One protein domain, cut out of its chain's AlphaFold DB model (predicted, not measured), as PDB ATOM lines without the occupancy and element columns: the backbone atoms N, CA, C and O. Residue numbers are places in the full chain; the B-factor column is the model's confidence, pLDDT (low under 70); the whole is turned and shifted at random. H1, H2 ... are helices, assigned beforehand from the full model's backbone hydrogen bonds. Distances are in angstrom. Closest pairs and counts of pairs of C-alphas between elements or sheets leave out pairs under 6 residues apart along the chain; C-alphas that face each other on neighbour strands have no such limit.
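This is residues 226 to 360 of the 561 residues of the protein "Tyr recombinase domain-containing protein" of Coraliomargarita sinensis (UniProt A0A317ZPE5). A compact cluster of mostly crossed helices is built round H2, which lies in the middle; H1 folds back beside its first part, H4 packs across its last residues, and H5 packs on it with residues 328 to 334. H6 packs crosswise on H1, short H7 packs on the first residues of H4, and H3 reaches away to one side, with residues 269 to 274 sticking out. The printed part has 135 residues with seven named helices, H1 to H7 in order, and no named strand; the class is all helix. The whole is compact, with a radius of gyration of the C-alphas of 15.9 A and spans of 49 by 34 by 26 A.

H1 is residues 226 to 237, 16.6 A long, and begins at C-alpha 226, (-32.199, 45.175, 8.060). H2 is residues 245 to 262, 25.3 A. H3 is residues 273 to 284, 16.8 A, and H4 residues 293 to 304, 16.6 A. H5, the longest helix, is residues 315 to 334, 28.4 A, and begins at C-alpha 315, (-56.665, 49.767, -19.090). H6 is residues 338 to 346, 12.5 A. H7 is residues 355 to 359 and ends at C-alpha 359, (-45.885, 33.031, -3.264).

H2 is the hub, touching four helices. H1 and H2 form a helical hairpin at a shallow tilt of 19 degrees, opposite ways; their closest C-alphas, Ala 236 and Glu 245, are 5.2 A apart. H2 touches H4 with residues 258 to 262 alone, about perpendicular at 87 degrees, closest at the C-alphas of Gly 262 and Phe 299, 4.1 A. H2 and H5 touch at a steep tilt of 60 degrees, closest at the C-alphas of Leu 255 and Ala 332, 4.2 A. H2 and H3 only just touch, with 3 pairs of C-alphas within 8 A, the closest those of Thr 260 and Glu 280, 7.0 A. H4 and H5 form a second helical hairpin at a steep tilt of 40 degrees, closest at the C-alphas of Leu 304 and Arg 321, 5.6 A. H4 touches H7, closest at the C-alphas of Pro 293 and Phe 357, 4.7 A. H1 touches H6, about perpendicular at 78 degrees, closest at the C-alphas of Gly 235 and Ile 343, 5.7 A. H3 and H4 are apart, as are H6 and H7. In H1 to H7 every O i to N i+4 pair is within hydrogen-bond range.

The C-alphas farthest apart, those of Asp 312 and Gly 348, are 49.4 A apart. The printed part has no cut; the link H5 to H6 is tight and no link is long. Mean pLDDT of the printed part is 88.3, with residue 241, residues 266 to 271 and residues 307 to 310 under 70.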
ATOM      1  N   MET A 226     -33.411  44.361   8.098       96.69
ATOM      2  CA  MET A 226     -32.199  45.175   8.060       96.69
ATOM      3  C   MET A 226     -30.940  44.305   8.044       96.69
ATOM      4  O   MET A 226     -30.084  44.526   7.184       96.69
ATOM      5  N   ASP A 227     -30.858  43.287   8.906       96.88
ATOM      6  CA  ASP A 227     -29.735  42.335   8.924       96.88
ATOM      7  C   ASP A 227     -29.561  41.677   7.553       96.88
ATOM      8  O   ASP A 227     -28.460  41.598   7.003       96.88
ATOM      9  N   LEU A 228     -30.689  41.290   6.951       96.12
ATOM     10  CA  LEU A 228     -30.756  40.722   5.610       96.12
ATOM     11  C   LEU A 228     -30.185  41.663   4.543       96.12
ATOM     12  O   LEU A 228     -29.387  41.251   3.695       96.12
ATOM     13  N   ILE A 229     -30.604  42.932   4.568       96.19
ATOM     14  CA  ILE A 229     -30.157  43.960   3.624       96.19
ATOM     15  C   ILE A 229     -28.653  44.207   3.773       96.19
ATOM     16  O   ILE A 229     -27.948  44.221   2.759       96.19
ATOM     17  N   LEU A 230     -28.170  44.379   5.006       95.75
ATOM     18  CA  LEU A 230     -26.761  44.632   5.297       95.75
ATOM     19  C   LEU A 230     -25.895  43.461   4.829       95.75
ATOM     20  O   LEU A 230     -24.956  43.666   4.057       95.75
ATOM     21  N   ALA A 231     -26.277  42.229   5.177       95.38
ATOM     22  CA  ALA A 231     -25.586  41.030   4.719       95.38
ATOM     23  C   ALA A 231     -25.580  40.924   3.186       95.38
ATOM     24  O   ALA A 231     -24.540  40.637   2.592       95.38
ATOM     25  N   TYR A 232     -26.709  41.196   2.515       95.00
ATOM     26  CA  TYR A 232     -26.795  41.138   1.050       95.00
ATOM     27  C   TYR A 232     -25.871  42.152   0.360       95.00
ATOM     28  O   TYR A 232     -25.224  41.829  -0.641       95.00
ATOM     29  N   GLN A 233     -25.808  43.379   0.882       93.94
ATOM     30  CA  GLN A 233     -24.935  44.431   0.359       93.94
ATOM     31  C   GLN A 233     -23.461  44.097   0.590       93.94
ATOM     32  O   GLN A 233     -22.663  44.210  -0.343       93.94
ATOM     33  N   GLU A 234     -23.113  43.629   1.786       93.12
ATOM     34  CA  GLU A 234     -21.745  43.254   2.141       93.12
ATOM     35  C   GLU A 234     -21.257  42.054   1.317       93.12
ATOM     36  O   GLU A 234     -20.197  42.088   0.688       93.12
ATOM     37  N   GLY A 235     -22.096  41.024   1.177       89.56
ATOM     38  CA  GLY A 235     -21.807  39.874   0.324       89.56
ATOM     39  C   GLY A 235     -21.577  40.245  -1.146       89.56
ATOM     40  O   GLY A 235     -20.786  39.579  -1.828       89.56
ATOM     41  N   ALA A 236     -22.234  41.303  -1.638       87.75
ATOM     42  CA  ALA A 236     -22.050  41.818  -2.993       87.75
ATOM     43  C   ALA A 236     -20.764  42.644  -3.159       87.75
ATOM     44  O   ALA A 236     -20.097  42.493  -4.185       87.75
ATOM     45  N   LYS A 237     -20.385  43.460  -2.163       89.75
ATOM     46  CA  LYS A 237     -19.096  44.178  -2.146       89.75
ATOM     47  C   LYS A 237     -17.925  43.202  -2.209       89.75
ATOM     48  O   LYS A 237     -17.056  43.333  -3.068       89.75
ATOM     49  N   ASN A 238     -17.999  42.137  -1.416       86.38
ATOM     50  CA  ASN A 238     -16.969  41.101  -1.349       86.38
ATOM     51  C   ASN A 238     -16.993  40.130  -2.547       86.38
ATOM     52  O   ASN A 238     -16.271  39.138  -2.561       86.38
ATOM     53  N   ARG A 239     -17.855  40.367  -3.555       81.06
ATOM     54  CA  ARG A 239     -18.038  39.545  -4.773       81.06
ATOM     55  C   ARG A 239     -18.249  38.046  -4.526       81.06
ATOM     56  O   ARG A 239     -18.191  37.250  -5.463       81.06
ATOM     57  N   THR A 240     -18.609  37.662  -3.305       72.38
ATOM     58  CA  THR A 240     -18.648  36.270  -2.824       72.38
ATOM     59  C   THR A 240     -19.633  35.367  -3.577       72.38
ATOM     60  O   THR A 240     -19.616  34.148  -3.408       72.38
ATOM     61  N   ASN A 241     -20.512  35.947  -4.402       69.94
ATOM     62  CA  ASN A 241     -21.590  35.255  -5.108       69.94
ATOM     63  C   ASN A 241     -21.765  35.672  -6.582       69.94
ATOM     64  O   ASN A 241     -22.788  35.349  -7.195       69.94
ATOM     65  N   GLY A 242     -20.802  36.401  -7.158       77.50
ATOM     66  CA  GLY A 242     -20.884  36.879  -8.547       77.50
ATOM     67  C   GLY A 242     -21.998  37.910  -8.795       77.50
ATOM     68  O   GLY A 242     -22.416  38.118  -9.934       77.50
ATOM     69  N   LEU A 243     -22.518  38.536  -7.733       80.62
ATOM     70  CA  LEU A 243     -23.446  39.662  -7.814       80.62
ATOM     71  C   LEU A 243     -22.647  40.957  -7.981       80.62
ATOM     72  O   LEU A 243     -21.742  41.240  -7.206       80.62
ATOM     73  N   ASN A 244     -22.995  41.757  -8.988       84.44
ATOM     74  CA  ASN A 244     -22.473  43.114  -9.121       84.44
ATOM     75  C   ASN A 244     -23.100  43.999  -8.029       84.44
ATOM     76  O   ASN A 244     -24.324  43.990  -7.880       84.44
ATOM     77  N   GLU A 245     -22.293  44.792  -7.321       90.00
ATOM     78  CA  GLU A 245     -22.738  45.726  -6.277       90.00
ATOM     79  C   GLU A 245     -23.909  46.616  -6.732       90.00
ATOM     80  O   GLU A 245     -24.901  46.764  -6.020       90.00
ATOM     81  N   LYS A 246     -23.867  47.129  -7.969       89.88
ATOM     82  CA  LYS A 246     -24.952  47.929  -8.557       89.88
ATOM     83  C   LYS A 246     -26.264  47.151  -8.632       89.88
ATOM     84  O   LYS A 246     -27.329  47.704  -8.360       89.88
ATOM     85  N   ASN A 247     -26.205  45.870  -8.999       89.44
ATOM     86  CA  ASN A 247     -27.391  45.016  -9.052       89.44
ATOM     87  C   ASN A 247     -27.890  44.685  -7.645       89.44
ATOM     88  O   ASN A 247     -29.098  44.701  -7.427       89.44
ATOM     89  N   ALA A 248     -26.991  44.436  -6.691       92.31
ATOM     90  CA  ALA A 248     -27.371  44.180  -5.306       92.31
ATOM     91  C   ALA A 248     -28.067  45.398  -4.682       92.31
ATOM     92  O   ALA A 248     -29.188  45.276  -4.191       92.31
ATOM     93  N   ARG A 249     -27.469  46.589  -4.825       93.94
ATOM     94  CA  ARG A 249     -28.061  47.869  -4.413       93.94
ATOM     95  C   ARG A 249     -29.426  48.089  -5.058       93.94
ATOM     96  O   ARG A 249     -30.372  48.477  -4.384       93.94
ATOM     97  N   ARG A 250     -29.561  47.779  -6.352       94.00
ATOM     98  CA  ARG A 250     -30.845  47.855  -7.059       94.00
ATOM     99  C   ARG A 250     -31.900  46.933  -6.442       94.00
ATOM    100  O   ARG A 250     -33.012  47.399  -6.220       94.00
ATOM    101  N   CYS A 251     -31.570  45.672  -6.157       95.62
ATOM    102  CA  CYS A 251     -32.506  44.723  -5.545       95.62
ATOM    103  C   CYS A 251     -32.934  45.188  -4.151       95.62
ATOM    104  O   CYS A 251     -34.127  45.197  -3.864       95.62
ATOM    105  N   VAL A 252     -31.983  45.653  -3.332       95.62
ATOM    106  CA  VAL A 252     -32.256  46.232  -2.006       95.62
ATOM    107  C   VAL A 252     -33.197  47.422  -2.113       95.62
ATOM    108  O   VAL A 252     -34.202  47.463  -1.416       95.62
ATOM    109  N   ASN A 253     -32.931  48.352  -3.029       94.94
ATOM    110  CA  ASN A 253     -33.796  49.512  -3.227       94.94
ATOM    111  C   ASN A 253     -35.207  49.106  -3.678       94.94
ATOM    112  O   ASN A 253     -36.174  49.744  -3.276       94.94
ATOM    113  N   GLN A 254     -35.344  48.042  -4.480       96.62
ATOM    114  CA  GLN A 254     -36.668  47.528  -4.835       96.62
ATOM    115  C   GLN A 254     -37.367  46.847  -3.653       96.62
ATOM    116  O   GLN A 254     -38.560  47.056  -3.487       96.62
ATOM    117  N   LEU A 255     -36.656  46.085  -2.810       96.94
ATOM    118  CA  LEU A 255     -37.238  45.516  -1.588       96.94
ATOM    119  C   LEU A 255     -37.703  46.621  -0.635       96.94
ATOM    120  O   LEU A 255     -38.837  46.575  -0.169       96.94
ATOM    121  N   ARG A 256     -36.870  47.648  -0.424       95.50
ATOM    122  CA  ARG A 256     -37.237  48.843   0.346       95.50
ATOM    123  C   ARG A 256     -38.502  49.481  -0.214       95.50
ATOM    124  O   ARG A 256     -39.457  49.653   0.524       95.50
ATOM    125  N   LYS A 257     -38.558  49.723  -1.528       94.69
ATOM    126  CA  LYS A 257     -39.744  50.285  -2.189       94.69
ATOM    127  C   LYS A 257     -41.005  49.439  -1.967       94.69
ATOM    128  O   LYS A 257     -42.054  50.008  -1.685       94.69
ATOM    129  N   VAL A 258     -40.910  48.111  -2.087       96.25
ATOM    130  CA  VAL A 258     -42.047  47.202  -1.848       96.25
ATOM    131  C   VAL A 258     -42.538  47.311  -0.406       96.25
ATOM    132  O   VAL A 258     -43.733  47.453  -0.192       96.25
ATOM    133  N   ILE A 259     -41.632  47.303   0.574       95.62
ATOM    134  CA  ILE A 259     -41.987  47.392   1.996       95.62
ATOM    135  C   ILE A 259     -42.561  48.770   2.337       95.62
ATOM    136  O   ILE A 259     -43.625  48.851   2.940       95.62
ATOM    137  N   THR A 260     -41.895  49.852   1.922       92.25
ATOM    138  CA  THR A 260     -42.317  51.229   2.219       92.25
ATOM    139  C   THR A 260     -43.717  51.511   1.679       92.25
ATOM    140  O   THR A 260     -44.552  52.053   2.400       92.25
ATOM    141  N   LEU A 261     -44.004  51.117   0.433       92.12
ATOM    142  CA  LEU A 261     -45.338  51.291  -0.147       92.12
ATOM    143  C   LEU A 261     -46.348  50.294   0.434       92.12
ATOM    144  O   LEU A 261     -47.454  50.694   0.764       92.12
ATOM    145  N   GLY A 262     -45.969  49.027   0.620       94.12
ATOM    146  CA  GLY A 262     -46.856  47.985   1.145       94.12
ATOM    147  C   GLY A 262     -47.273  48.172   2.607       94.12
ATOM    148  O   GLY A 262     -48.313  47.677   3.025       94.12
ATOM    149  N   LEU A 263     -46.480  48.907   3.387       92.88
ATOM    150  CA  LEU A 263     -46.813  49.325   4.751       92.88
ATOM    151  C   LEU A 263     -47.430  50.732   4.806       92.88
ATOM    152  O   LEU A 263     -47.584  51.276   5.899       92.88
ATOM    153  N   ASN A 264     -47.757  51.335   3.655       88.88
ATOM    154  CA  ASN A 264     -48.291  52.694   3.549       88.88
ATOM    155  C   ASN A 264     -47.462  53.733   4.317       88.88
ATOM    156  O   ASN A 264     -47.993  54.686   4.883       88.88
ATOM    157  N   LEU A 265     -46.134  53.597   4.303       83.44
ATOM    158  CA  LEU A 265     -45.223  54.541   4.960       83.44
ATOM    159  C   LEU A 265     -45.054  55.839   4.162       83.44
ATOM    160  O   LEU A 265     -44.106  56.586   4.412       83.44
ATOM    161  N   LYS A 266     -45.941  56.113   3.188       66.50
ATOM    162  CA  LYS A 266     -45.934  57.388   2.469       66.50
ATOM    163  C   LYS A 266     -45.978  58.512   3.511       66.50
ATOM    164  O   LYS A 266     -46.838  58.483   4.397       66.50
ATOM    165  N   PRO A 267     -45.064  59.489   3.436       52.97
ATOM    166  CA  PRO A 267     -45.175  60.659   4.282       52.97
ATOM    167  C   PRO A 267     -46.505  61.355   3.958       52.97
ATOM    168  O   PRO A 267     -46.779  61.611   2.782       52.97
ATOM    169  N   PRO A 268     -47.337  61.686   4.959       57.38
ATOM    170  CA  PRO A 268     -48.234  62.825   4.838       57.38
ATOM    171  C   PRO A 268     -47.417  64.030   4.365       57.38
ATOM    172  O   PRO A 268     -46.235  64.135   4.712       57.38
ATOM    173  N   LYS A 269     -48.038  64.945   3.615       62.25
ATOM    174  CA  LYS A 269     -47.377  66.176   3.143       62.25
ATOM    175  C   LYS A 269     -46.735  66.990   4.288       62.25
ATOM    176  O   LYS A 269     -45.806  67.742   4.022       62.25
ATOM    177  N   ASP A 270     -47.146  66.741   5.535       62.19
ATOM    178  CA  ASP A 270     -46.756  67.494   6.732       62.19
ATOM    179  C   ASP A 270     -45.706  66.813   7.638       62.19
ATOM    180  O   ASP A 270     -45.372  67.354   8.690       62.19
ATOM    181  N   LYS A 271     -45.169  65.629   7.291       65.12
ATOM    182  CA  LYS A 271     -44.155  64.960   8.140       65.12
ATOM    183  C   LYS A 271     -42.733  65.437   7.869       65.12
ATOM    184  O   LYS A 271     -42.307  65.607   6.726       65.12
ATOM    185  N   THR A 272     -41.948  65.552   8.936       75.06
ATOM    186  CA  THR A 272     -40.528  65.905   8.861       75.06
ATOM    187  C   THR A 272     -39.689  64.736   8.325       75.06
ATOM    188  O   THR A 272     -39.994  63.563   8.545       75.06
ATOM    189  N   LYS A 273     -38.559  65.039   7.666       77.81
ATOM    190  CA  LYS A 273     -37.600  64.034   7.157       77.81
ATOM    191  C   LYS A 273     -37.188  63.001   8.223       77.81
ATOM    192  O   LYS A 273     -37.075  61.817   7.918       77.81
ATOM    193  N   LYS A 274     -37.030  63.436   9.479       82.56
ATOM    194  CA  LYS A 274     -36.654  62.578  10.616       82.56
ATOM    195  C   LYS A 274     -37.720  61.532  10.951       82.56
ATOM    196  O   LYS A 274     -37.383  60.398  11.275       82.56
ATOM    197  N   GLU A 275     -39.000  61.886  10.864       78.56
ATOM    198  CA  GLU A 275     -40.094  60.950  11.149       78.56
ATOM    199  C   GLU A 275     -40.204  59.867  10.077       78.56
ATOM    200  O   GLU A 275     -40.502  58.714  10.395       78.56
ATOM    201  N   VAL A 276     -39.921  60.222   8.822       73.94
ATOM    202  CA  VAL A 276     -39.850  59.272   7.704       73.94
ATOM    203  C   VAL A 276     -38.690  58.305   7.907       73.94
ATOM    204  O   VAL A 276     -38.895  57.095   7.857       73.94
ATOM    205  N   GLU A 277     -37.499  58.815   8.223       81.50
ATOM    206  CA  GLU A 277     -36.324  57.987   8.520       81.50
ATOM    207  C   GLU A 277     -36.576  57.051   9.713       81.50
ATOM    208  O   GLU A 277     -36.228  55.870   9.661       81.50
ATOM    209  N   ALA A 278     -37.245  57.530  10.766       85.00
ATOM    210  CA  ALA A 278     -37.613  56.715  11.922       85.00
ATOM    211  C   ALA A 278     -38.685  55.657  11.598       85.00
ATOM    212  O   ALA A 278     -38.658  54.554  12.148       85.00
ATOM    213  N   ALA A 279     -39.650  55.969  10.729       83.75
ATOM    214  CA  ALA A 279     -40.654  55.010  10.270       83.75
ATOM    215  C   ALA A 279     -40.035  53.933   9.369       83.75
ATOM    216  O   ALA A 279     -40.314  52.751   9.557       83.75
ATOM    217  N   GLU A 280     -39.153  54.322   8.447       83.69
ATOM    218  CA  GLU A 280     -38.391  53.383   7.626       83.69
ATOM    219  C   GLU A 280     -37.505  52.488   8.491       83.69
ATOM    220  O   GLU A 280     -37.535  51.270   8.336       83.69
ATOM    221  N   LYS A 281     -36.770  53.063   9.452       89.56
ATOM    222  CA  LYS A 281     -35.944  52.298  10.393       89.56
ATOM    223  C   LYS A 281     -36.772  51.224  11.106       89.56
ATOM    224  O   LYS A 281     -36.447  50.046  10.991       89.56
ATOM    225  N   ARG A 282     -37.906  51.608  11.707       88.88
ATOM    226  CA  ARG A 282     -38.835  50.671  12.365       88.88
ATOM    227  C   ARG A 282     -39.396  49.608  11.421       88.88
ATOM    228  O   ARG A 282     -39.670  48.495  11.852       88.88
ATOM    229  N   ALA A 283     -39.611  49.931  10.147       91.50
ATOM    230  CA  ALA A 283     -40.111  48.971   9.168       91.50
ATOM    231  C   ALA A 283     -39.070  47.907   8.799       91.50
ATOM    232  O   ALA A 283     -39.432  46.755   8.571       91.50
ATOM    233  N   PHE A 284     -37.788  48.276   8.757       94.69
ATOM    234  CA  PHE A 284     -36.698  47.354   8.431       94.69
ATOM    235  C   PHE A 284     -36.150  46.597   9.651       94.69
ATOM    236  O   PHE A 284     -35.543  45.549   9.474       94.69
ATOM    237  N   GLU A 285     -36.405  47.066  10.873       95.12
ATOM    238  CA  GLU A 285     -36.120  46.330  12.121       95.12
ATOM    239  C   GLU A 285     -37.092  45.168  12.378       95.12
ATOM    240  O   GLU A 285     -36.904  44.395  13.313       95.12
ATOM    241  N   ARG A 286     -38.127  45.009  11.545       94.50
ATOM    242  CA  ARG A 286     -39.077  43.899  11.657       94.50
ATOM    243  C   ARG A 286     -38.432  42.549  11.322       94.50
ATOM    244  O   ARG A 286     -37.545  42.506  10.458       94.50
ATOM    245  N   PRO A 287     -38.925  41.450  11.919       96.44
ATOM    246  CA  PRO A 287     -38.539  40.097  11.540       96.44
ATOM    247  C   PRO A 287     -38.787  39.823  10.056       96.44
ATOM    248  O   PRO A 287     -39.755  40.300   9.463       96.44
ATOM    249  N   VAL A 288     -37.945  38.996   9.433       96.19
ATOM    250  CA  VAL A 288     -38.132  38.601   8.022       96.19
ATOM    251  C   VAL A 288     -39.465  37.879   7.791       96.19
ATOM    252  O   VAL A 288     -40.047  37.995   6.710       96.19
ATOM    253  N   SER A 289     -39.977  37.180   8.805       94.56
ATOM    254  CA  SER A 289     -41.285  36.516   8.800       94.56
ATOM    255  C   SER A 289     -42.466  37.475   8.608       94.56
ATOM    256  O   SER A 289     -43.511  37.037   8.127       94.56
ATOM    257  N   ASP A 290     -42.302  38.771   8.895       94.94
ATOM    258  CA  ASP A 290     -43.346  39.787   8.694       94.94
ATOM    259  C   ASP A 290     -43.577  40.125   7.216       94.94
ATOM    260  O   ASP A 290     -44.573  40.766   6.861       94.94
ATOM    261  N   LEU A 291     -42.683  39.686   6.322       96.25
ATOM    262  CA  LEU A 291     -42.892  39.784   4.883       96.25
ATOM    263  C   LEU A 291     -44.042  38.856   4.468       96.25
ATOM    264  O   LEU A 291     -43.876  37.668   4.183       96.25
ATOM    265  N   SER A 292     -45.235  39.440   4.417       95.81
ATOM    266  CA  SER A 292     -46.493  38.753   4.142       95.81
ATOM    267  C   SER A 292     -47.018  39.042   2.727       95.81
ATOM    268  O   SER A 292     -46.581  40.004   2.085       95.81
ATOM    269  N   PRO A 293     -47.985  38.247   2.224       96.44
ATOM    270  CA  PRO A 293     -48.684  38.557   0.978       96.44
ATOM    271  C   PRO A 293     -49.346  39.941   0.997       96.44
ATOM    272  O   PRO A 293     -49.266  40.660   0.010       96.44
ATOM    273  N   GLY A 294     -49.910  40.350   2.142       95.25
ATOM    274  CA  GLY A 294     -50.631  41.618   2.273       95.25
ATOM    275  C   GLY A 294     -49.765  42.849   1.999       95.25
ATOM    276  O   GLY A 294     -50.247  43.803   1.398       95.25
ATOM    277  N   ILE A 295     -48.471  42.812   2.346       96.00
ATOM    278  CA  ILE A 295     -47.523  43.887   1.992       96.00
ATOM    279  C   ILE A 295     -47.394  44.005   0.470       96.00
ATOM    280  O   ILE A 295     -47.326  45.106  -0.070       96.00
ATOM    281  N   VAL A 296     -47.347  42.872  -0.235       96.31
ATOM    282  CA  VAL A 296     -47.226  42.865  -1.696       96.31
ATOM    283  C   VAL A 296     -48.516  43.350  -2.342       96.31
ATOM    284  O   VAL A 296     -48.433  44.142  -3.273       96.31
ATOM    285  N   ASP A 297     -49.675  42.920  -1.844       94.44
ATOM    286  CA  ASP A 297     -50.979  43.337  -2.368       94.44
ATOM    287  C   ASP A 297     -51.133  44.865  -2.278       94.44
ATOM    288  O   ASP A 297     -51.329  45.521  -3.299       94.44
ATOM    289  N   VAL A 298     -50.876  45.456  -1.103       93.62
ATOM    290  CA  VAL A 298     -50.915  46.920  -0.910       93.62
ATOM    291  C   VAL A 298     -49.891  47.641  -1.797       93.62
ATOM    292  O   VAL A 298     -50.187  48.689  -2.374       93.62
ATOM    293  N   PHE A 299     -48.682  47.086  -1.947       95.19
ATOM    294  CA  PHE A 299     -47.676  47.630  -2.863       95.19
ATOM    295  C   PHE A 299     -48.165  47.632  -4.319       95.19
ATOM    296  O   PHE A 299     -47.962  48.624  -5.023       95.19
ATOM    297  N   MET A 300     -48.771  46.534  -4.777       95.00
ATOM    298  CA  MET A 300     -49.280  46.404  -6.141       95.00
ATOM    299  C   MET A 300     -50.420  47.391  -6.379       95.00
ATOM    300  O   MET A 300     -50.341  48.158  -7.335       95.00
ATOM    301  N   ASP A 301     -51.395  47.452  -5.474       91.69
ATOM    302  CA  ASP A 301     -52.521  48.390  -5.536       91.69
ATOM    303  C   ASP A 301     -52.024  49.843  -5.602       91.69
ATOM    304  O   ASP A 301     -52.399  50.607  -6.494       91.69
ATOM    305  N   THR A 302     -51.053  50.197  -4.752       90.88
ATOM    306  CA  THR A 302     -50.431  51.530  -4.752       90.88
ATOM    307  C   THR A 302     -49.704  51.843  -6.063       90.88
ATOM    308  O   THR A 302     -49.742  52.977  -6.535       90.88
ATOM    309  N   MET A 303     -49.000  50.869  -6.648       91.25
ATOM    310  CA  MET A 303     -48.288  51.047  -7.922       91.25
ATOM    311  C   MET A 303     -49.236  51.165  -9.117       91.25
ATOM    312  O   MET A 303     -48.873  51.806 -10.102       91.25
ATOM    313  N   LEU A 304     -50.412  50.545  -9.041       88.50
ATOM    314  CA  LEU A 304     -51.466  50.671 -10.043       88.50
ATOM    315  C   LEU A 304     -52.246  51.983  -9.901       88.50
ATOM    316  O   LEU A 304     -52.818  52.443 -10.882       88.50
ATOM    317  N   GLY A 305     -52.193  52.626  -8.733       84.06
ATOM    318  CA  GLY A 305     -52.992  53.815  -8.431       84.06
ATOM    319  C   GLY A 305     -54.413  53.471  -7.993       84.06
ATOM    320  O   GLY A 305     -55.303  54.293  -8.149       84.06
ATOM    321  N   VAL A 306     -54.630  52.261  -7.464       70.88
ATOM    322  CA  VAL A 306     -55.902  51.861  -6.850       70.88
ATOM    323  C   VAL A 306     -56.117  52.745  -5.613       70.88
ATOM    324  O   VAL A 306     -55.379  52.635  -4.634       70.88
ATOM    325  N   GLY A 307     -57.071  53.674  -5.709       68.81
ATOM    326  CA  GLY A 307     -57.323  54.773  -4.771       68.81
ATOM    327  C   GLY A 307     -58.331  55.774  -5.356       68.81
ATOM    328  O   GLY A 307     -59.117  55.391  -6.220       68.81
ATOM    329  N   ASP A 308     -58.285  57.029  -4.901       48.78
ATOM    330  CA  ASP A 308     -59.321  58.050  -5.162       48.78
ATOM    331  C   ASP A 308     -59.558  58.375  -6.654       48.78
ATOM    332  O   ASP A 308     -60.677  58.725  -7.010       48.78
ATOM    333  N   ASP A 309     -58.567  58.154  -7.528       57.03
ATOM    334  CA  ASP A 309     -58.646  58.457  -8.972       57.03
ATOM    335  C   ASP A 309     -58.577  57.193  -9.860       57.03
ATOM    336  O   ASP A 309     -58.207  57.258 -11.032       57.03
ATOM    337  N   PHE A 310     -58.852  55.996  -9.317       68.62
ATOM    338  CA  PHE A 310     -58.682  54.750 -10.085       68.62
ATOM    339  C   PHE A 310     -59.623  54.641 -11.295       68.62
ATOM    340  O   PHE A 310     -59.275  53.980 -12.272       68.62
ATOM    341  N   ASP A 311     -60.786  55.295 -11.242       70.50
ATOM    342  CA  ASP A 311     -61.783  55.269 -12.317       70.50
ATOM    343  C   ASP A 311     -61.332  56.042 -13.577       70.50
ATOM    344  O   ASP A 311     -61.851  55.776 -14.662       70.50
ATOM    345  N   ASP A 312     -60.326  56.917 -13.458       71.50
ATOM    346  CA  ASP A 312     -59.801  57.733 -14.564       71.50
ATOM    347  C   ASP A 312     -58.602  57.093 -15.287       71.50
ATOM    348  O   ASP A 312     -58.129  57.613 -16.300       71.50
ATOM    349  N   ILE A 313     -58.083  55.967 -14.784       75.62
ATOM    350  CA  ILE A 313     -56.909  55.303 -15.359       75.62
ATOM    351  C   ILE A 313     -57.364  54.305 -16.424       75.62
ATOM    352  O   ILE A 313     -58.079  53.342 -16.132       75.62
ATOM    353  N   ASP A 314     -56.904  54.487 -17.662       79.19
ATOM    354  CA  ASP A 314     -57.229  53.559 -18.739       79.19
ATOM    355  C   ASP A 314     -56.578  52.166 -18.549       79.19
ATOM    356  O   ASP A 314     -55.605  51.964 -17.811       79.19
ATOM    357  N   GLU A 315     -57.135  51.152 -19.218       77.06
ATOM    358  CA  GLU A 315     -56.665  49.767 -19.090       77.06
ATOM    359  C   GLU A 315     -55.204  49.597 -19.549       77.06
ATOM    360  O   GLU A 315     -54.471  48.769 -19.001       77.06
ATOM    361  N   VAL A 316     -54.759  50.384 -20.534       73.50
ATOM    362  CA  VAL A 316     -53.398  50.312 -21.081       73.50
ATOM    363  C   VAL A 316     -52.398  50.809 -20.042       73.50
ATOM    364  O   VAL A 316     -51.417  50.120 -19.752       73.50
ATOM    365  N   GLU A 317     -52.684  51.936 -19.402       78.94
ATOM    366  CA  GLU A 317     -51.882  52.515 -18.337       78.94
ATOM    367  C   GLU A 317     -51.793  51.568 -17.131       78.94
ATOM    368  O   GLU A 317     -50.702  51.351 -16.589       78.94
ATOM    369  N   ILE A 318     -52.895  50.913 -16.744       83.50
ATOM    370  CA  ILE A 318     -52.883  49.873 -15.698       83.50
ATOM    371  C   ILE A 318     -51.894  48.751 -16.050       83.50
ATOM    372  O   ILE A 318     -51.153  48.261 -15.185       83.50
ATOM    373  N   LEU A 319     -51.847  48.324 -17.312       83.06
ATOM    374  CA  LEU A 319     -50.978  47.236 -17.766       83.06
ATOM    375  C   LEU A 319     -49.499  47.661 -17.827       83.06
ATOM    376  O   LEU A 319     -48.618  46.882 -17.442       83.06
ATOM    377  N   GLU A 320     -49.207  48.908 -18.197       80.81
ATOM    378  CA  GLU A 320     -47.852  49.476 -18.135       80.81
ATOM    379  C   GLU A 320     -47.353  49.635 -16.689       80.81
ATOM    380  O   GLU A 320     -46.220  49.256 -16.340       80.81
ATOM    381  N   ARG A 321     -48.221  50.140 -15.803       87.38
ATOM    382  CA  ARG A 321     -47.964  50.212 -14.358       87.38
ATOM    383  C   ARG A 321     -47.735  48.810 -13.783       87.38
ATOM    384  O   ARG A 321     -46.800  48.620 -12.995       87.38
ATOM    385  N   SER A 322     -48.480  47.807 -14.255       91.19
ATOM    386  CA  SER A 322     -48.301  46.394 -13.891       91.19
ATOM    387  C   SER A 322     -46.915  45.861 -14.266       91.19
ATOM    388  O   SER A 322     -46.291  45.161 -13.462       91.19
ATOM    389  N   GLU A 323     -46.369  46.201 -15.441       89.25
ATOM    390  CA  GLU A 323     -45.008  45.792 -15.824       89.25
ATOM    391  C   GLU A 323     -43.955  46.385 -14.878       89.25
ATOM    392  O   GLU A 323     -43.047  45.682 -14.406       89.25
ATOM    393  N   SER A 324     -44.110  47.663 -14.534       90.31
ATOM    394  CA  SER A 324     -43.229  48.357 -13.592       90.31
ATOM    395  C   SER A 324     -43.303  47.765 -12.178       90.31
ATOM    396  O   SER A 324     -42.260  47.541 -11.542       90.31
ATOM    397  N   ALA A 325     -44.510  47.460 -11.696       95.00
ATOM    398  CA  ALA A 325     -44.747  46.826 -10.402       95.00
ATOM    399  C   ALA A 325     -44.146  45.411 -10.353       95.00
ATOM    400  O   ALA A 325     -43.349  45.094  -9.466       95.00
ATOM    401  N   ASN A 326     -44.396  44.597 -11.381       96.06
ATOM    402  CA  ASN A 326     -43.830  43.256 -11.518       96.06
ATOM    403  C   ASN A 326     -42.300  43.264 -11.591       96.06
ATOM    404  O   ASN A 326     -41.641  42.421 -10.981       96.06
ATOM    405  N   SER A 327     -41.711  44.207 -12.329       95.00
ATOM    406  CA  SER A 327     -40.256  44.357 -12.432       95.00
ATOM    407  C   SER A 327     -39.622  44.715 -11.086       95.00
ATOM    408  O   SER A 327     -38.592  44.139 -10.718       95.00
ATOM    409  N   THR A 328     -40.255  45.624 -10.339       97.19
ATOM    410  CA  THR A 328     -39.870  46.015  -8.974       97.19
ATOM    411  C   THR A 328     -39.940  44.810  -8.038       97.19
ATOM    412  O   THR A 328     -38.939  44.429  -7.429       97.19
ATOM    413  N   PHE A 329     -41.085  44.128  -8.003       97.75
ATOM    414  CA  PHE A 329     -41.303  42.986  -7.124       97.75
ATOM    415  C   PHE A 329     -40.387  41.801  -7.453       97.75
ATOM    416  O   PHE A 329     -39.804  41.196  -6.556       97.75
ATOM    417  N   ARG A 330     -40.149  41.506  -8.737       97.56
ATOM    418  CA  ARG A 330     -39.199  40.462  -9.163       97.56
ATOM    419  C   ARG A 330     -37.787  40.721  -8.637       97.56
ATOM    420  O   ARG A 330     -37.109  39.788  -8.213       97.56
ATOM    421  N   GLN A 331     -37.341  41.976  -8.657       96.44
ATOM    422  CA  GLN A 331     -36.034  42.361  -8.117       96.44
ATOM    423  C   GLN A 331     -36.005  42.263  -6.588       96.44
ATOM    424  O   GLN A 331     -35.017  41.768  -6.050       96.44
ATOM    425  N   ALA A 332     -37.085  42.636  -5.896       97.50
ATOM    426  CA  ALA A 332     -37.211  42.431  -4.452       97.50
ATOM    427  C   ALA A 332     -37.123  40.935  -4.082       97.50
ATOM    428  O   ALA A 332     -36.284  40.550  -3.268       97.50
ATOM    429  N   LYS A 333     -37.884  40.063  -4.764       97.25
ATOM    430  CA  LYS A 333     -37.822  38.597  -4.584       97.25
ATOM    431  C   LYS A 333     -36.428  38.025  -4.834       97.25
ATOM    432  O   LYS A 333     -36.055  37.036  -4.212       97.25
ATOM    433  N   SER A 334     -35.645  38.627  -5.733       95.75
ATOM    434  CA  SER A 334     -34.322  38.106  -6.100       95.75
ATOM    435  C   SER A 334     -33.304  38.116  -4.952       95.75
ATOM    436  O   SER A 334     -32.357  37.327  -4.987       95.75
ATOM    437  N   ILE A 335     -33.529  38.922  -3.906       96.38
ATOM    438  CA  ILE A 335     -32.737  38.890  -2.664       96.38
ATOM    439  C   ILE A 335     -32.847  37.520  -1.987       96.38
ATOM    440  O   ILE A 335     -31.862  37.013  -1.467       96.38
ATOM    441  N   PHE A 336     -34.004  36.865  -2.085       96.81
ATOM    442  CA  PHE A 336     -34.251  35.530  -1.536       96.81
ATOM    443  C   PHE A 336     -33.896  34.394  -2.510       96.81
ATOM    444  O   PHE A 336     -34.214  33.232  -2.259       96.81
ATOM    445  N   SER A 337     -33.244  34.702  -3.639       95.19
ATOM    446  CA  SER A 337     -32.744  33.679  -4.565       95.19
ATOM    447  C   SER A 337     -31.681  32.800  -3.905       95.19
ATOM    448  O   SER A 337     -31.075  33.191  -2.910       95.19
ATOM    449  N   GLU A 338     -31.363  31.644  -4.498       94.12
ATOM    450  CA  GLU A 338     -30.311  30.766  -3.960       94.12
ATOM    451  C   GLU A 338     -28.975  31.490  -3.746       94.12
ATOM    452  O   GLU A 338     -28.295  31.273  -2.745       94.12
ATOM    453  N   LYS A 339     -28.628  32.425  -4.638       92.81
ATOM    454  CA  LYS A 339     -27.426  33.251  -4.479       92.81
ATOM    455  C   LYS A 339     -27.486  34.120  -3.224       92.81
ATOM    456  O   LYS A 339     -26.481  34.210  -2.527       92.81
ATOM    457  N   GLY A 340     -28.635  34.729  -2.935       94.12
ATOM    458  CA  GLY A 340     -28.842  35.497  -1.709       94.12
ATOM    459  C   GLY A 340     -28.839  34.617  -0.466       94.12
ATOM    460  O   GLY A 340     -28.117  34.911   0.477       94.12
ATOM    461  N   ARG A 341     -29.506  33.456  -0.505       93.81
ATOM    462  CA  ARG A 341     -29.493  32.489   0.608       93.81
ATOM    463  C   ARG A 341     -28.080  32.063   1.001       93.81
ATOM    464  O   ARG A 341     -27.782  31.958   2.187       93.81
ATOM    465  N   ARG A 342     -27.179  31.872   0.030       92.88
ATOM    466  CA  ARG A 342     -25.756  31.607   0.311       92.88
ATOM    467  C   ARG A 342     -25.057  32.764   1.023       92.88
ATOM    468  O   ARG A 342     -24.200  32.498   1.859       92.88
ATOM    469  N   ILE A 343     -25.396  34.017   0.703       94.25
ATOM    470  CA  ILE A 343     -24.882  35.190   1.431       94.25
ATOM    471  C   ILE A 343     -25.334  35.124   2.887       94.25
ATOM    472  O   ILE A 343     -24.506  35.236   3.783       94.25
ATOM    473  N   PHE A 344     -26.621  34.875   3.119       95.25
ATOM    474  CA  PHE A 344     -27.192  34.888   4.466       95.25
ATOM    475  C   PHE A 344     -26.627  33.771   5.340       95.25
ATOM    476  O   PHE A 344     -26.191  34.041   6.453       95.25
ATOM    477  N   ARG A 345     -26.492  32.554   4.793       94.12
ATOM    478  CA  ARG A 345     -25.832  31.438   5.491       94.12
ATOM    479  C   ARG A 345     -24.387  31.760   5.882       94.12
ATOM    480  O   ARG A 345     -23.978  31.442   6.989       94.12
ATOM    481  N   ARG A 346     -23.618  32.409   4.998       93.12
ATOM    482  CA  ARG A 346     -22.235  32.831   5.298       93.12
ATOM    483  C   ARG A 346     -22.163  33.939   6.343       93.12
ATOM    484  O   ARG A 346     -21.190  33.998   7.077       93.12
ATOM    485  N   ALA A 347     -23.183  34.788   6.404       94.31
ATOM    486  CA  ALA A 347     -23.327  35.809   7.433       94.31
ATOM    487  C   ALA A 347     -23.879  35.253   8.762       94.31
ATOM    488  O   ALA A 347     -24.137  36.028   9.674       94.31
ATOM    489  N   GLY A 348     -24.098  33.934   8.875       95.12
ATOM    490  CA  GLY A 348     -24.661  33.310  10.076       95.12
ATOM    491  C   GLY A 348     -26.148  33.605  10.301       95.12
ATOM    492  O   GLY A 348     -26.667  33.332  11.378       95.12
ATOM    493  N   LEU A 349     -26.848  34.146   9.299       95.44
ATOM    494  CA  LEU A 349     -28.269  34.465   9.395       95.44
ATOM    495  C   LEU A 349     -29.103  33.213   9.100       95.44
ATOM    496  O   LEU A 349     -29.184  32.762   7.952       95.44
ATOM    497  N   ALA A 350     -29.733  32.668  10.138       91.88
ATOM    498  CA  ALA A 350     -30.665  31.550  10.049       91.88
ATOM    499  C   ALA A 350     -32.106  32.060  10.190       91.88
ATOM    500  O   ALA A 350     -32.462  32.646  11.207       91.88
ATOM    501  N   PHE A 351     -32.925  31.860   9.158       92.31
ATOM    502  CA  PHE A 351     -34.334  32.248   9.149       92.31
ATOM    503  C   PHE A 351     -35.118  31.413   8.132       92.31
ATOM    504  O   PHE A 351     -34.561  30.961   7.124       92.31
ATOM    505  N   ASP A 352     -36.418  31.262   8.370       92.81
ATOM    506  CA  ASP A 352     -37.331  30.659   7.406       92.81
ATOM    507  C   ASP A 352     -37.683  31.649   6.301       92.81
ATOM    508  O   ASP A 352     -37.950  32.829   6.539       92.81
ATOM    509  N   LEU A 353     -37.704  31.170   5.056       94.38
ATOM    510  CA  LEU A 353     -38.075  32.027   3.938       94.38
ATOM    511  C   LEU A 353     -39.502  32.561   4.113       94.38
ATOM    512  O   LEU A 353     -40.395  31.786   4.459       94.38
ATOM    513  N   PRO A 354     -39.757  33.835   3.761       95.25
ATOM    514  CA  PRO A 354     -41.090  34.415   3.839       95.25
ATOM    515  C   PRO A 354     -41.969  33.861   2.707       95.25
ATOM    516  O   PRO A 354     -42.182  34.498   1.672       95.25
ATOM    517  N   ALA A 355     -42.446  32.624   2.873       92.31
ATOM    518  CA  ALA A 355     -43.126  31.851   1.837       92.31
ATOM    519  C   ALA A 355     -44.352  32.589   1.285       92.31
ATOM    520  O   ALA A 355     -44.569  32.596   0.075       92.31
ATOM    521  N   GLY A 356     -45.095  33.286   2.151       90.44
ATOM    522  CA  GLY A 356     -46.225  34.122   1.756       90.44
ATOM    523  C   GLY A 356     -45.815  35.241   0.796       90.44
ATOM    524  O   GLY A 356     -46.331  35.290  -0.319       90.44
ATOM    525  N   PHE A 357     -44.830  36.071   1.158       95.94
ATOM    526  CA  PHE A 357     -44.281  37.105   0.269       95.94
ATOM    527  C   PHE A 357     -43.785  36.514  -1.056       95.94
ATOM    528  O   PHE A 357     -44.042  37.054  -2.130       95.94
ATOM    529  N   LEU A 358     -43.105  35.366  -1.013       96.19
ATOM    530  CA  LEU A 358     -42.571  34.727  -2.215       96.19
ATOM    531  C   LEU A 358     -43.637  34.042  -3.081       96.19
ATOM    532  O   LEU A 358     -43.403  33.860  -4.277       96.19
ATOM    533  N   SER A 359     -44.796  33.689  -2.528       94.44
ATOM    534  CA  SER A 359     -45.885  33.031  -3.264       94.44
ATOM    535  C   SER A 359     -46.736  33.981  -4.106       94.44
ATOM    536  O   SER A 359     -47.426  33.519  -5.014       94.44
ATOM    537  N   VAL A 360     -46.670  35.298  -3.859       94.56
ATOM    538  CA  VAL A 360     -47.490  36.262  -4.602       94.56
ATOM    539  C   VAL A 360     -47.124  36.224  -6.088       94.56
ATOM    540  O   VAL A 360     -45.942  36.277  -6.472       94.56
TER     541      VAL A 360